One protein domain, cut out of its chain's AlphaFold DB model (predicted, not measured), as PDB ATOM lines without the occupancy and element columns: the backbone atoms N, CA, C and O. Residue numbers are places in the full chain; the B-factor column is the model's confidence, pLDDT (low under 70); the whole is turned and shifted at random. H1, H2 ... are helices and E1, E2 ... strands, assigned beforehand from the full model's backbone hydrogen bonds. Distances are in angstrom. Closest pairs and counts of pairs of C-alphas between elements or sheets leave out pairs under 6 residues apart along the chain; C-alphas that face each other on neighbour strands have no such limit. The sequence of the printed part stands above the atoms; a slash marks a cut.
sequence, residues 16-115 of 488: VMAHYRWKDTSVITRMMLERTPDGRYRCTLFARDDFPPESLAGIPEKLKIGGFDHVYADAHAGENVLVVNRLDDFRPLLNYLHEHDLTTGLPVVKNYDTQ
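This is residues 16 to 115 of the 488 residues of an uncharacterized protein of Rickettsiales bacterium (UniProt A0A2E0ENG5). One twisted sheet of six antiparallel strands forms a wall, with helices H2 and H3 over one of its faces and no named helix over the other. H2 covers E4 at one edge and H3 covers E3 further in, while the short H1 lies off the sheet and the short H4 ends the printed part beside the opposite edge. The printed part has 100 residues with four named helices and six named strands, in the order E1 E2 E3 H1 H2 E4 E5 H3 E6 H4, and its class is mixed, helices and strands. The sheet's order is E4 E5 E3 E2 E1 E6. The whole is compact, with a radius of gyration of the C-alphas of 12.7 A and spans of 34 by 28 by 28 A.

The longest strand, E5, takes residues 79 to 87 and measures 22.4 A. The other strands are E4, residues 71 to 76, 15.0 A; E3, residues 41 to 47, 19.4 A; E2, residues 28 to 35, 20.3 A; E1, residues 16 to 21, 14.4 A; and E6, residues 108 to 111. C-alpha 16 stands at (18.741, 33.156, -46.539). The helices are H3, residues 91 to 99, 12.3 A; H2, residues 59 to 65, 9.7 A; H1, residues 53 to 56; and H4, residues 112 to 115, ending with C-alpha 115 at (27.624, 34.146, -54.573).

E1, E2 and E3 form a meander, each strand the antiparallel neighbour of the one before; N 31 and O 20 are 2.9 A apart, N 44 and O 32 2.8 A. E5 is antiparallel to E3, with N 45 and O 82 at 2.8 A, and forms a hairpin with the edge strand E4, with N 74 and O 81 at 2.9 A. At the other edge E6 pairs with E1, N 19 and O 110 at 2.9 A. E3, H1 H2 and E4 make a split strand-helix-strand unit, two strands running the same way with E5 between them, and its crossover is right-handed. H2 is on the sheet at a height of 8.4 A, over E4 and along it at 20 degrees on the local plane; their closest C-alphas are Pro 60 and Val 71, 6.1 A. H3 is on the same face at a height of 9.5 A, over E3 and along it at 9 degrees on the local plane. Each local plane is fitted to only just enough C-alphas, 6. H2 and H3 are close but not clearly touching: their closest C-alphas, Leu 63 and Tyr 96, are 8.0 A apart. H1 is only just not on the sheet, with 4 pairs of C-alphas within 10 A, and H4 only grazes it. H2 and H3 have every O i to N i+4 pair within hydrogen-bond range; H1 and H4 are too short for such a pair.

The C-alphas farthest apart, Glu 54 and Gln 115, are 37.7 A apart. The printed part has no cut and no long link. Its mean pLDDT is 86.3, with residue 37 and residues 111 to 115 under 70.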
ATOM      1  N   VAL A  16      18.934  34.242 -45.577       74.94
ATOM      2  CA  VAL A  16      18.741  33.156 -46.539       74.94
ATOM      3  C   VAL A  16      20.119  32.635 -46.944       74.94
ATOM      4  O   VAL A  16      20.924  33.345 -47.544       74.94
ATOM      5  N   MET A  17      20.408  31.387 -46.589       79.75
ATOM      6  CA  MET A  17      21.714  30.767 -46.804       79.75
ATOM      7  C   MET A  17      21.793  30.089 -48.172       79.75
ATOM      8  O   MET A  17      22.797  30.192 -48.885       79.75
ATOM      9  N   ALA A  18      20.723  29.389 -48.555       86.81
ATOM     10  CA  ALA A  18      20.703  28.572 -49.758       86.81
ATOM     11  C   ALA A  18      19.288  28.334 -50.287       86.81
ATOM     12  O   ALA A  18      18.325  28.235 -49.531       86.81
ATOM     13  N   HIS A  19      19.189  28.174 -51.605       90.44
ATOM     14  CA  HIS A  19      18.006  27.658 -52.280       90.44
ATOM     15  C   HIS A  19      18.344  26.324 -52.933       90.44
ATOM     16  O   HIS A  19      19.244  26.231 -53.768       90.44
ATOM     17  N   TYR A  20      17.582  25.300 -52.589       94.12
ATOM     18  CA  TYR A  20      17.636  23.988 -53.208       94.12
ATOM     19  C   TYR A  20      16.498  23.897 -54.215       94.12
ATOM     20  O   TYR A  20      15.362  24.251 -53.899       94.12
ATOM     21  N   ARG A  21      16.794  23.439 -55.430       93.69
ATOM     22  CA  ARG A  21      15.789  23.171 -56.462       93.69
ATOM     23  C   ARG A  21      15.954  21.749 -56.979       93.69
ATOM     24  O   ARG A  21      17.042  21.377 -57.409       93.69
ATOM     25  N   TRP A  22      14.878  20.976 -56.969       95.06
ATOM     26  CA  TRP A  22      14.836  19.628 -57.534       95.06
ATOM     27  C   TRP A  22      14.159  19.623 -58.904       95.06
ATOM     28  O   TRP A  22      13.732  20.660 -59.407       95.06
ATOM     29  N   LYS A  23      14.099  18.443 -59.531       91.12
ATOM     30  CA  LYS A  23      13.366  18.243 -60.786       91.12
ATOM     31  C   LYS A  23      11.880  18.525 -60.587       91.12
ATOM     32  O   LYS A  23      11.334  18.158 -59.549       91.12
ATOM     33  N   ASP A  24      11.216  19.010 -61.630       89.12
ATOM     34  CA  ASP A  24       9.767  19.268 -61.642       89.12
ATOM     35  C   ASP A  24       8.924  17.986 -61.488       89.12
ATOM     36  O   ASP A  24       7.718  18.032 -61.300       89.12
ATOM     37  N   THR A  25       9.529  16.796 -61.525       91.12
ATOM     38  CA  THR A  25       8.840  15.544 -61.171       91.12
ATOM     39  C   THR A  25       8.706  15.329 -59.660       91.12
ATOM     40  O   THR A  25       7.990  14.422 -59.253       91.12
ATOM     41  N   SER A  26       9.394  16.129 -58.842       93.56
ATOM     42  CA  SER A  26       9.403  16.031 -57.378       93.56
ATOM     43  C   SER A  26       8.110  16.555 -56.761       93.56
ATOM     44  O   SER A  26       7.503  17.480 -57.296       93.56
ATOM     45  N   VAL A  27       7.742  16.025 -55.592       93.06
ATOM     46  CA  VAL A  27       6.645  16.573 -54.778       93.06
ATOM     47  C   VAL A  27       7.042  17.933 -54.207       93.06
ATOM     48  O   VAL A  27       6.302  18.905 -54.329       93.06
ATOM     49  N   ILE A  28       8.244  18.005 -53.630       94.94
ATOM     50  CA  ILE A  28       8.891  19.237 -53.183       94.94
ATOM     51  C   ILE A  28       9.861  19.684 -54.273       94.94
ATOM     52  O   ILE A  28      10.851  19.011 -54.561       94.94
ATOM     53  N   THR A  29       9.581  20.824 -54.898       94.06
ATOM     54  CA  THR A  29      10.389  21.338 -56.017       94.06
ATOM     55  C   THR A  29      11.450  22.320 -55.556       94.06
ATOM     56  O   THR A  29      12.507  22.424 -56.185       94.06
ATOM     57  N   ARG A  30      11.200  23.035 -54.453       95.06
ATOM     58  CA  ARG A  30      12.138  24.003 -53.882       95.06
ATOM     59  C   ARG A  30      12.197  23.899 -52.364       95.06
ATOM     60  O   ARG A  30      11.204  23.593 -51.711       95.06
ATOM     61  N   MET A  31      13.359  24.224 -51.812       95.75
ATOM     62  CA  MET A  31      13.541  24.494 -50.390       95.75
ATOM     63  C   MET A  31      14.393  25.747 -50.226       95.75
ATOM     64  O   MET A  31      15.468  25.848 -50.817       95.75
ATOM     65  N   MET A  32      13.924  26.679 -49.409       93.88
ATOM     66  CA  MET A  32      14.704  27.821 -48.947       93.88
ATOM     67  C   MET A  32      15.237  27.516 -47.548       93.88
ATOM     68  O   MET A  32      14.475  27.089 -46.683       93.88
ATOM     69  N   LEU A  33      16.543  27.685 -47.352       93.19
ATOM     70  CA  LEU A  33      17.232  27.476 -46.082       93.19
ATOM     71  C   LEU A  33      17.610  28.828 -45.486       93.19
ATOM     72  O   LEU A  33      18.334  29.599 -46.115       93.19
ATOM     73  N   GLU A  34      17.181  29.074 -44.257       88.75
ATOM     74  CA  GLU A  34      17.438  30.299 -43.506       88.75
ATOM     75  C   GLU A  34      18.111  29.962 -42.177       88.75
ATOM     76  O   GLU A  34      17.809  28.935 -41.560       88.75
ATOM     77  N   ARG A  35      18.999  30.846 -41.710       83.38
ATOM     78  CA  ARG A  35      19.498  30.788 -40.333       83.38
ATOM     79  C   ARG A  35      18.634  31.656 -39.435       83.38
ATOM     80  O   ARG A  35      18.481  32.851 -39.689       83.38
ATOM     81  N   THR A  36      18.077  31.059 -38.390       77.81
ATOM     82  CA  THR A  36      17.287  31.774 -37.389       77.81
ATOM     83  C   THR A  36      18.198  32.510 -36.400       77.81
ATOM     84  O   THR A  36      19.363  32.130 -36.238       77.81
ATOM     85  N   PRO A  37      17.697  33.561 -35.720       66.69
ATOM     86  CA  PRO A  37      18.495  34.359 -34.783       66.69
ATOM     87  C   PRO A  37      19.139  33.553 -33.644       66.69
ATOM     88  O   PRO A  37      20.276  33.810 -33.254       66.69
ATOM     89  N   ASP A  38      18.464  32.498 -33.180       74.94
ATOM     90  CA  ASP A  38      18.969  31.568 -32.158       74.94
ATOM     91  C   ASP A  38      20.169  30.711 -32.629       74.94
ATOM     92  O   ASP A  38      20.838  30.051 -31.820       74.94
ATOM     93  N   GLY A  39      20.482  30.769 -33.927       77.69
ATOM     94  CA  GLY A  39      21.577  30.079 -34.595       77.69
ATOM     95  C   GLY A  39      21.185  28.761 -35.263       77.69
ATOM     96  O   GLY A  39      22.072  28.152 -35.871       77.69
ATOM     97  N   ARG A  40      19.915  28.344 -35.163       88.00
ATOM     98  CA  ARG A  40      19.356  27.133 -35.787       88.00
ATOM     99  C   ARG A  40      18.943  27.388 -37.243       88.00
ATOM    100  O   ARG A  40      19.147  28.476 -37.782       88.00
ATOM    101  N   TYR A  41      18.399  26.365 -37.897       89.12
ATOM    102  CA  TYR A  41      17.921  26.436 -39.273       89.12
ATOM    103  C   TYR A  41      16.394  26.394 -39.361       89.12
ATOM    104  O   TYR A  41      15.719  25.638 -38.649       89.12
ATOM    105  N   ARG A  42      15.876  27.171 -40.313       92.62
ATOM    106  CA  ARG A  42      14.504  27.118 -40.816       92.62
ATOM    107  C   ARG A  42      14.541  26.718 -42.289       92.62
ATOM    108  O   ARG A  42      15.275  27.306 -43.078       92.62
ATOM    109  N   CYS A  43      13.740  25.724 -42.650       94.75
ATOM    110  CA  CYS A  43      13.574  25.264 -44.022       94.75
ATOM    111  C   CYS A  43      12.142  25.529 -44.486       94.75
ATOM    112  O   CYS A  43      11.197  25.010 -43.893       94.75
ATOM    113  N   THR A  44      11.983  26.287 -45.566       94.62
ATOM    114  CA  THR A  44      10.690  26.554 -46.210       94.62
ATOM    115  C   THR A  44      10.586  25.707 -47.470       94.62
ATOM    116  O   THR A  44      11.352  25.899 -48.414       94.62
ATOM    117  N   LEU A  45       9.672  24.740 -47.475       95.56
ATOM    118  CA  LEU A  45       9.465  23.772 -48.548       95.56
ATOM    119  C   LEU A  45       8.325  24.227 -49.459       95.56
ATOM    120  O   LEU A  45       7.227  24.520 -48.987       95.56
ATOM    121  N   PHE A  46       8.575  24.225 -50.764       94.06
ATOM    122  CA  PHE A  46       7.595  24.568 -51.789       94.06
ATOM    123  C   PHE A  46       7.203  23.296 -52.538       94.06
ATOM    124  O   PHE A  46       8.065  22.597 -53.091       94.06
ATOM    125  N   ALA A  47       5.906  22.994 -52.550       91.69
ATOM    126  CA  ALA A  47       5.370  21.921 -53.378       91.69
ATOM    127  C   ALA A  47       5.409  22.293 -54.861       91.69
ATOM    128  O   ALA A  47       5.627  23.440 -55.246       91.69
ATOM    129  N   ARG A  48       5.210  21.290 -55.708       89.94
ATOM    130  CA  ARG A  48       4.888  21.494 -57.115       89.94
ATOM    131  C   ARG A  48       3.452  22.014 -57.271       89.94
ATOM    132  O   ARG A  48       2.542  21.469 -56.654       89.94
ATOM    133  N   ASP A  49       3.259  23.015 -58.128       82.06
ATOM    134  CA  ASP A  49       1.976  23.728 -58.275       82.06
ATOM    135  C   ASP A  49       0.825  22.850 -58.798       82.06
ATOM    136  O   ASP A  49      -0.334  23.076 -58.462       82.06
ATOM    137  N   ASP A  50       1.128  21.835 -59.610       82.62
ATOM    138  CA  ASP A  50       0.157  20.887 -60.178       82.62
ATOM    139  C   ASP A  50       0.048  19.580 -59.364       82.62
ATOM    140  O   ASP A  50      -0.565  18.609 -59.820       82.62
ATOM    141  N   PHE A  51       0.669  19.504 -58.177       80.31
ATOM    142  CA  PHE A  51       0.564  18.312 -57.339       80.31
ATOM    143  C   PHE A  51      -0.823  18.236 -56.689       80.31
ATOM    144  O   PHE A  51      -1.278  19.235 -56.125       80.31
ATOM    145  N   PRO A  52      -1.503  17.073 -56.710       80.25
ATOM    146  CA  PRO A  52      -2.846  16.974 -56.157       80.25
ATOM    147  C   PRO A  52      -2.868  17.329 -54.656       80.25
ATOM    148  O   PRO A  52      -2.108  16.726 -53.888       80.25
ATOM    149  N   PRO A  53      -3.727  18.269 -54.215       75.12
ATOM    150  CA  PRO A  53      -3.850  18.709 -52.823       75.12
ATOM    151  C   PRO A  53      -3.891  17.579 -51.788       75.12
ATOM    152  O   PRO A  53      -3.175  17.595 -50.787       75.12
ATOM    153  N   GLU A  54      -4.688  16.551 -52.058       77.12
ATOM    154  CA  GLU A  54      -4.867  15.364 -51.224       77.12
ATOM    155  C   GLU A  54      -3.574  14.566 -51.013       77.12
ATOM    156  O   GLU A  54      -3.422  13.886 -49.999       77.12
ATOM    157  N   SER A  55      -2.619  14.667 -51.938       78.94
ATOM    158  CA  SER A  55      -1.346  13.950 -51.858       78.94
ATOM    159  C   SER A  55      -0.306  14.686 -51.004       78.94
ATOM    160  O   SER A  55       0.642  14.063 -50.525       78.94
ATOM    161  N   LEU A  56      -0.486  15.992 -50.772       82.44
ATOM    162  CA  LEU A  56       0.390  16.807 -49.918       82.44
ATOM    163  C   LEU A  56       0.019  16.713 -48.435       82.44
ATOM    164  O   LEU A  56       0.866  16.843 -47.553       82.44
ATOM    165  N   ALA A  57      -1.248  16.430 -48.160       76.50
ATOM    166  CA  ALA A  57      -1.838  16.475 -46.836       76.50
ATOM    167  C   ALA A  57      -1.172  15.603 -45.757       76.50
ATOM    168  O   ALA A  57      -1.207  15.978 -44.596       76.50
ATOM    169  N   GLY A  58      -0.593  14.449 -46.112       82.25
ATOM    170  CA  GLY A  58       0.021  13.531 -45.136       82.25
ATOM    171  C   GLY A  58       1.516  13.757 -44.894       82.25
ATOM    172  O   GLY A  58       2.147  13.018 -44.140       82.25
ATOM    173  N   ILE A  59       2.125  14.714 -45.586       89.50
ATOM    174  CA  ILE A  59       3.562  14.989 -45.491       89.50
ATOM    175  C   ILE A  59       3.944  15.659 -44.158       89.50
ATOM    176  O   ILE A  59       4.978  15.266 -43.618       89.50
ATOM    177  N   PRO A  60       3.173  16.607 -43.578       90.38
ATOM    178  CA  PRO A  60       3.513  17.182 -42.276       90.38
ATOM    179  C   PRO A  60       3.625  16.121 -41.171       90.38
ATOM    180  O   PRO A  60       4.576  16.134 -40.391       90.38
ATOM    181  N   GLU A  61       2.694  15.168 -41.126       85.81
ATOM    182  CA  GLU A  61       2.690  14.053 -40.176       85.81
ATOM    183  C   GLU A  61       3.853  13.097 -40.430       85.81
ATOM    184  O   GLU A  61       4.509  12.677 -39.478       85.81
ATOM    185  N   LYS A  62       4.154  12.789 -41.699       89.75
ATOM    186  CA  LYS A  62       5.336  11.992 -42.059       89.75
ATOM    187  C   LYS A  62       6.615  12.646 -41.538       89.75
ATOM    188  O   LYS A  62       7.391  11.983 -40.858       89.75
ATOM    189  N   LEU A  63       6.792  13.951 -41.757       92.69
ATOM    190  CA  LEU A  63       7.948  14.691 -41.246       92.69
ATOM    191  C   LEU A  63       8.029  14.648 -39.711       92.69
ATOM    192  O   LEU A  63       9.103  14.395 -39.169       92.69
ATOM    193  N   LYS A  64       6.906  14.797 -38.999       89.50
ATOM    194  CA  LYS A  64       6.879  14.649 -37.532       89.50
ATOM    195  C   LYS A  64       7.284  13.244 -37.081       89.50
ATOM    196  O   LYS A  64       8.104  13.109 -36.181       89.50
ATOM    197  N   ILE A  65       6.786  12.197 -37.743       89.62
ATOM    198  CA  ILE A  65       7.201  10.803 -37.492       89.62
ATOM    199  C   ILE A  65       8.701  10.611 -37.782       89.62
ATOM    200  O   ILE A  65       9.366   9.836 -37.101       89.62
ATOM    201  N   GLY A  66       9.242  11.349 -38.755       90.69
ATOM    202  CA  GLY A  66      10.668  11.410 -39.082       90.69
ATOM    203  C   GLY A  66      11.545  12.157 -38.070       90.69
ATOM    204  O   GLY A  66      12.747  12.267 -38.301       90.69
ATOM    205  N   GLY A  67      10.977  12.666 -36.971       93.06
ATOM    206  CA  GLY A  67      11.701  13.397 -35.927       93.06
ATOM    207  C   GLY A  67      11.768  14.914 -36.136       93.06
ATOM    208  O   GLY A  67      12.539  15.589 -35.457       93.06
ATOM    209  N   PHE A  68      10.983  15.472 -37.064       94.25
ATOM    210  CA  PHE A  68      10.873  16.918 -37.261       94.25
ATOM    211  C   PHE A  68       9.644  17.461 -36.518       94.25
ATOM    212  O   PHE A  68       8.561  17.598 -37.084       94.25
ATOM    213  N   ASP A  69       9.800  17.786 -35.235       84.88
ATOM    214  CA  ASP A  69       8.666  18.139 -34.361       84.88
ATOM    215  C   ASP A  69       8.020  19.499 -34.688       84.88
ATOM    216  O   ASP A  69       6.838  19.734 -34.416       84.88
ATOM    217  N   HIS A  70       8.770  20.404 -35.318       87.81
ATOM    218  CA  HIS A  70       8.356  21.783 -35.588       87.81
ATOM    219  C   HIS A  70       7.985  22.010 -37.060       87.81
ATOM    220  O   HIS A  70       8.566  22.861 -37.737       87.81
ATOM    221  N   VAL A  71       7.001  21.245 -37.540       88.38
ATOM    222  CA  VAL A  71       6.488  21.294 -38.920       88.38
ATOM    223  C   VAL A  71       5.095  21.924 -38.960       88.38
ATOM    224  O   VAL A  71       4.188  21.463 -38.256       88.38
ATOM    225  N   TYR A  72       4.908  22.954 -39.789       84.69
ATOM    226  CA  TYR A  72       3.627  23.653 -39.946       84.69
ATOM    227  C   TYR A  72       3.459  24.281 -41.338       84.69
ATOM    228  O   TYR A  72       4.436  24.652 -41.986       84.69
ATOM    229  N   ALA A  73       2.209  24.404 -41.792       84.19
ATOM    230  CA  ALA A  73       1.859  25.104 -43.027       84.19
ATOM    231  C   ALA A  73       1.970  26.627 -42.847       84.19
ATOM    232  O   ALA A  73       1.651  27.143 -41.774       84.19
ATOM    233  N   ASP A  74       2.405  27.328 -43.891       84.25
ATOM    234  CA  ASP A  74       2.550  28.786 -43.917       84.25
ATOM    235  C   ASP A  74       2.316  29.317 -45.346       84.25
ATOM    236  O   ASP A  74       2.118  28.542 -46.289       84.25
ATOM    237  N   ALA A  75       2.357  30.637 -45.512       77.31
ATOM    238  CA  ALA A  75       2.327  31.304 -46.809       77.31
ATOM    239  C   ALA A  75       3.583  32.166 -46.988       77.31
ATOM    240  O   ALA A  75       3.918  32.971 -46.120       77.31
ATOM    241  N   HIS A  76       4.270  32.021 -48.122       77.69
ATOM    242  CA  HIS A  76       5.465  32.805 -48.438       77.69
ATOM    243  C   HIS A  76       5.416  33.286 -49.887       77.69
ATOM    244  O   HIS A  76       5.257  32.478 -50.798       77.69
ATOM    245  N   ALA A  77       5.531  34.602 -50.097       75.75
ATOM    246  CA  ALA A  77       5.433  35.242 -51.415       75.75
ATOM    247  C   ALA A  77       4.173  34.839 -52.219       75.75
ATOM    248  O   ALA A  77       4.224  34.669 -53.435       75.75
ATOM    249  N   GLY A  78       3.038  34.664 -51.531       75.00
ATOM    250  CA  GLY A  78       1.769  34.242 -52.138       75.00
ATOM    251  C   GLY A  78       1.656  32.740 -52.427       75.00
ATOM    252  O   GLY A  78       0.624  32.300 -52.928       75.00
ATOM    253  N   GLU A  79       2.671  31.944 -52.092       81.31
ATOM    254  CA  GLU A  79       2.680  30.497 -52.298       81.31
ATOM    255  C   GLU A  79       2.390  29.720 -51.003       81.31
ATOM    256  O   GLU A  79       2.769  30.134 -49.905       81.31
ATOM    257  N   ASN A  80       1.759  28.550 -51.145       83.88
ATOM    258  CA  ASN A  80       1.538  27.603 -50.053       83.88
ATOM    259  C   ASN A  80       2.816  26.829 -49.738       83.88
ATOM    260  O   ASN A  80       3.260  26.000 -50.538       83.88
ATOM    261  N   VAL A  81       3.363  27.033 -48.543       89.62
ATOM    262  CA  VAL A  81       4.629  26.418 -48.135       89.62
ATOM    263  C   VAL A  81       4.473  25.571 -46.880       89.62
ATOM    264  O   VAL A  81       3.569  25.765 -46.067       89.62
ATOM    265  N   LEU A  82       5.393  24.624 -46.713       92.56
ATOM    266  CA  LEU A  82       5.546  23.855 -45.486       92.56
ATOM    267  C   LEU A  82       6.855  24.255 -44.809       92.56
ATOM    268  O   LEU A  82       7.926  24.124 -45.396       92.56
ATOM    269  N   VAL A  83       6.782  24.742 -43.576       91.62
ATOM    270  CA  VAL A  83       7.951  25.199 -42.825       91.62
ATOM    271  C   VAL A  83       8.369  24.133 -41.823       91.62
ATOM    272  O   VAL A  83       7.555  23.660 -41.029       91.62
ATOM    273  N   VAL A  84       9.659  23.798 -41.831       94.69
ATOM    274  CA  VAL A  84      10.324  22.971 -40.821       94.69
ATOM    275  C   VAL A  84      11.301  23.859 -40.059       94.69
ATOM    276  O   VAL A  84      12.247  24.384 -40.644       94.69
ATOM    277  N   ASN A  85      11.054  24.081 -38.771       90.62
ATOM    278  CA  ASN A  85      11.802  25.056 -37.974       90.62
ATOM    279  C   ASN A  85      12.654  24.399 -36.873       90.62
ATOM    280  O   ASN A  85      12.479  23.223 -36.563       90.62
ATOM    281  N   ARG A  86      13.533  25.189 -36.240       88.75
ATOM    282  CA  ARG A  86      14.351  24.808 -35.071       88.75
ATOM    283  C   ARG A  86      15.270  23.602 -35.315       88.75
ATOM    284  O   ARG A  86      15.538  22.841 -34.388       88.75
ATOM    285  N   LEU A  87      15.771  23.448 -36.538       89.62
ATOM    286  CA  LEU A  87      16.693  22.372 -36.897       89.62
ATOM    287  C   LEU A  87      18.117  22.732 -36.459       89.62
ATOM    288  O   LEU A  87      18.639  23.763 -36.875       89.62
ATOM    289  N   ASP A  88      18.774  21.881 -35.672       90.06
ATOM    290  CA  ASP A  88      20.207  22.051 -35.367       90.06
ATOM    291  C   ASP A  88      21.086  21.719 -36.589       90.06
ATOM    292  O   ASP A  88      22.154  22.298 -36.793       90.06
ATOM    293  N   ASP A  89      20.601  20.814 -37.442       89.75
ATOM    294  CA  ASP A  89      21.185  20.433 -38.726       89.75
ATOM    295  C   ASP A  89      20.054  20.173 -39.731       89.75
ATOM    296  O   ASP A  89      19.110  19.439 -39.437       89.75
ATOM    297  N   PHE A  90      20.138  20.763 -40.923       93.44
ATOM    298  CA  PHE A  90      19.135  20.594 -41.979       93.44
ATOM    299  C   PHE A  90      19.401  19.372 -42.877       93.44
ATOM    300  O   PHE A  90      18.527  18.966 -43.644       93.44
ATOM    301  N   ARG A  91      20.594  18.762 -42.815       94.69
ATOM    302  CA  ARG A  91      20.957  17.600 -43.650       94.69
ATOM    303  C   ARG A  91      20.064  16.372 -43.415       94.69
ATOM    304  O   ARG A  91      19.694  15.747 -44.408       94.69
ATOM    305  N   PRO A  92      19.651  16.039 -42.175       96.12
ATOM    306  CA  PRO A  92      18.667  14.982 -41.947       96.12
ATOM    307  C   PRO A  92      17.349  15.220 -42.689       96.12
ATOM    308  O   PRO A  92      16.794  14.276 -43.242       96.12
ATOM    309  N   LEU A  93      16.880  16.473 -42.775       96.44
ATOM    310  CA  LEU A  93      15.673  16.808 -43.536       96.44
ATOM    311  C   LEU A  93      15.870  16.536 -45.030       96.44
ATOM    312  O   LEU A  93      15.013  15.918 -45.650       96.44
ATOM    313  N   LEU A  94      17.006  16.938 -45.610       94.50
ATOM    314  CA  LEU A  94      17.314  16.652 -47.017       94.50
ATOM    315  C   LEU A  94      17.315  15.150 -47.323       94.50
ATOM    316  O   LEU A  94      16.735  14.736 -48.326       94.50
ATOM    317  N   ASN A  95      17.937  14.347 -46.457       93.75
ATOM    318  CA  ASN A  95      17.957  12.894 -46.611       93.75
ATOM    319  C   ASN A  95      16.546  12.316 -46.500       93.75
ATOM    320  O   ASN A  95      16.141  11.548 -47.366       93.75
ATOM    321  N   TYR A  96      15.764  12.761 -45.516       96.31
ATOM    322  CA  TYR A  96      14.383  12.323 -45.337       96.31
ATOM    323  C   TYR A  96      13.514  12.625 -46.568       96.31
ATOM    324  O   TYR A  96      12.782  11.762 -47.049       96.31
ATOM    325  N   LEU A  97      13.617  13.838 -47.123       95.88
ATOM    326  CA  LEU A  97      12.893  14.222 -48.338       95.88
ATOM    327  C   LEU A  97      13.277  13.352 -49.547       95.88
ATOM    328  O   LEU A  97      12.465  13.169 -50.455       95.88
ATOM    329  N   HIS A  98      14.503  12.837 -49.589       94.00
ATOM    330  CA  HIS A  98      14.953  11.932 -50.641       94.00
ATOM    331  C   HIS A  98      14.487  10.489 -50.406       94.00
ATOM    332  O   HIS A  98      13.903   9.887 -51.300       94.00
ATOM    333  N   GLU A  99      14.693   9.956 -49.201       94.44
ATOM    334  CA  GLU A  99      14.370   8.574 -48.815       94.44
ATOM    335  C   GLU A  99      12.870   8.263 -48.869       94.44
ATOM    336  O   GLU A  99      12.484   7.115 -49.075       94.44
ATOM    337  N   HIS A 100      12.021   9.280 -48.712       93.62
ATOM    338  CA  HIS A 100      10.565   9.154 -48.779       93.62
ATOM    339  C   HIS A 100       9.963   9.601 -50.121       93.62
ATOM    340  O   HIS A 100       8.774   9.923 -50.176       93.62
ATOM    341  N   ASP A 101      10.772   9.644 -51.186       93.81
ATOM    342  CA  ASP A 101      10.359   9.982 -52.558       93.81
ATOM    343  C   ASP A 101       9.647  11.344 -52.689       93.81
ATOM    344  O   ASP A 101       8.908  11.603 -53.642       93.81
ATOM    345  N   LEU A 102       9.881  12.264 -51.745       93.75
ATOM    346  CA  LEU A 102       9.346  13.629 -51.812       93.75
ATOM    347  C   LEU A 102      10.157  14.496 -52.785       93.75
ATOM    348  O   LEU A 102       9.669  15.517 -53.271       93.75
ATOM    349  N   THR A 103      11.379  14.072 -53.109       94.94
ATOM    350  CA  THR A 103      12.274  14.728 -54.063       94.94
ATOM    351  C   THR A 103      12.868  13.728 -55.051       94.94
ATOM    352  O   THR A 103      13.210  12.603 -54.694       94.94
ATOM    353  N   THR A 104      13.021  14.130 -56.316       92.19
ATOM    354  CA  THR A 104      13.612  13.292 -57.368       92.19
ATOM    355  C   THR A 104      14.979  13.821 -57.801       92.19
ATOM    356  O   THR A 104      15.096  14.896 -58.394       92.19
ATOM    357  N   GLY A 105      16.013  12.997 -57.614       88.44
ATOM    358  CA  GLY A 105      17.391  13.315 -57.994       88.44
ATOM    359  C   GLY A 105      18.089  14.271 -57.023       88.44
ATOM    360  O   GLY A 105      17.559  14.619 -55.973       88.44
ATOM    361  N   LEU A 106      19.306  14.684 -57.380       87.69
ATOM    362  CA  LEU A 106      20.086  15.621 -56.571       87.69
ATOM    363  C   LEU A 106      19.572  17.060 -56.753       87.69
ATOM    364  O   LEU A 106      19.266  17.446 -57.886       87.69
ATOM    365  N   PRO A 107      19.507  17.870 -55.679       91.06
ATOM    366  CA  PRO A 107      19.139  19.271 -55.797       91.06
ATOM    367  C   PRO A 107      20.218  20.073 -56.525       91.06
ATOM    368  O   PRO A 107      21.415  19.925 -56.271       91.06
ATOM    369  N   VAL A 108      19.787  21.007 -57.366       87.88
ATOM    370  CA  VAL A 108      20.604  22.142 -57.788       87.88
ATOM    371  C   VAL A 108      20.603  23.149 -56.646       87.88
ATOM    372  O   VAL A 108      19.558  23.698 -56.295       87.88
ATOM    373  N   VAL A 109      21.773  23.387 -56.061       86.69
ATOM    374  CA  VAL A 109      21.923  24.303 -54.928       86.69
ATOM    375  C   VAL A 109      22.397  25.663 -55.429       86.69
ATOM    376  O   VAL A 109      23.494  25.795 -55.969       86.69
ATOM    377  N   LYS A 110      21.575  26.692 -55.230       80.06
ATOM    378  CA  LYS A 110      21.981  28.096 -55.318       80.06
ATOM    379  C   LYS A 110      22.292  28.582 -53.909       80.06
ATOM    380  O   LYS A 110      21.411  29.020 -53.177       80.06
ATOM    381  N   ASN A 111      23.552  28.455 -53.525       67.44
ATOM    382  CA  ASN A 111      24.057  28.978 -52.262       67.44
ATOM    383  C   ASN A 111      24.221  30.499 -52.388       67.44
ATOM    384  O   ASN A 111      25.064  30.973 -53.160       67.44
ATOM    385  N   TYR A 112      23.447  31.252 -51.609       54.69
ATOM    386  CA  TYR A 112      23.584  32.708 -51.516       54.69
ATOM    387  C   TYR A 112      24.867  33.073 -50.768       54.69
ATOM    388  O   TYR A 112      25.542  34.033 -51.141       54.69
ATOM    389  N   ASP A 113      25.313  32.199 -49.859       46.09
ATOM    390  CA  ASP A 113      26.649  32.299 -49.280       46.09
ATOM    391  C   ASP A 113      27.762  32.103 -50.319       46.09
ATOM    392  O   ASP A 113      28.780  32.763 -50.203       46.09
ATOM    393  N   THR A 114      27.611  31.308 -51.391       40.97
ATOM    394  CA  THR A 114      28.693  31.168 -52.400       40.97
ATOM    395  C   THR A 114      28.703  32.236 -53.489       40.97
ATOM    396  O   THR A 114      29.758  32.471 -54.072       40.97
ATOM    397  N   GLN A 115      27.589  32.934 -53.739       39.16
ATOM    398  CA  GLN A 115      27.624  34.146 -54.573       39.16
ATOM    399  C   GLN A 115      28.184  35.356 -53.810       39.16
ATOM    400  O   GLN A 115      28.769  36.239 -54.430       39.16
TER     401      GLN A 115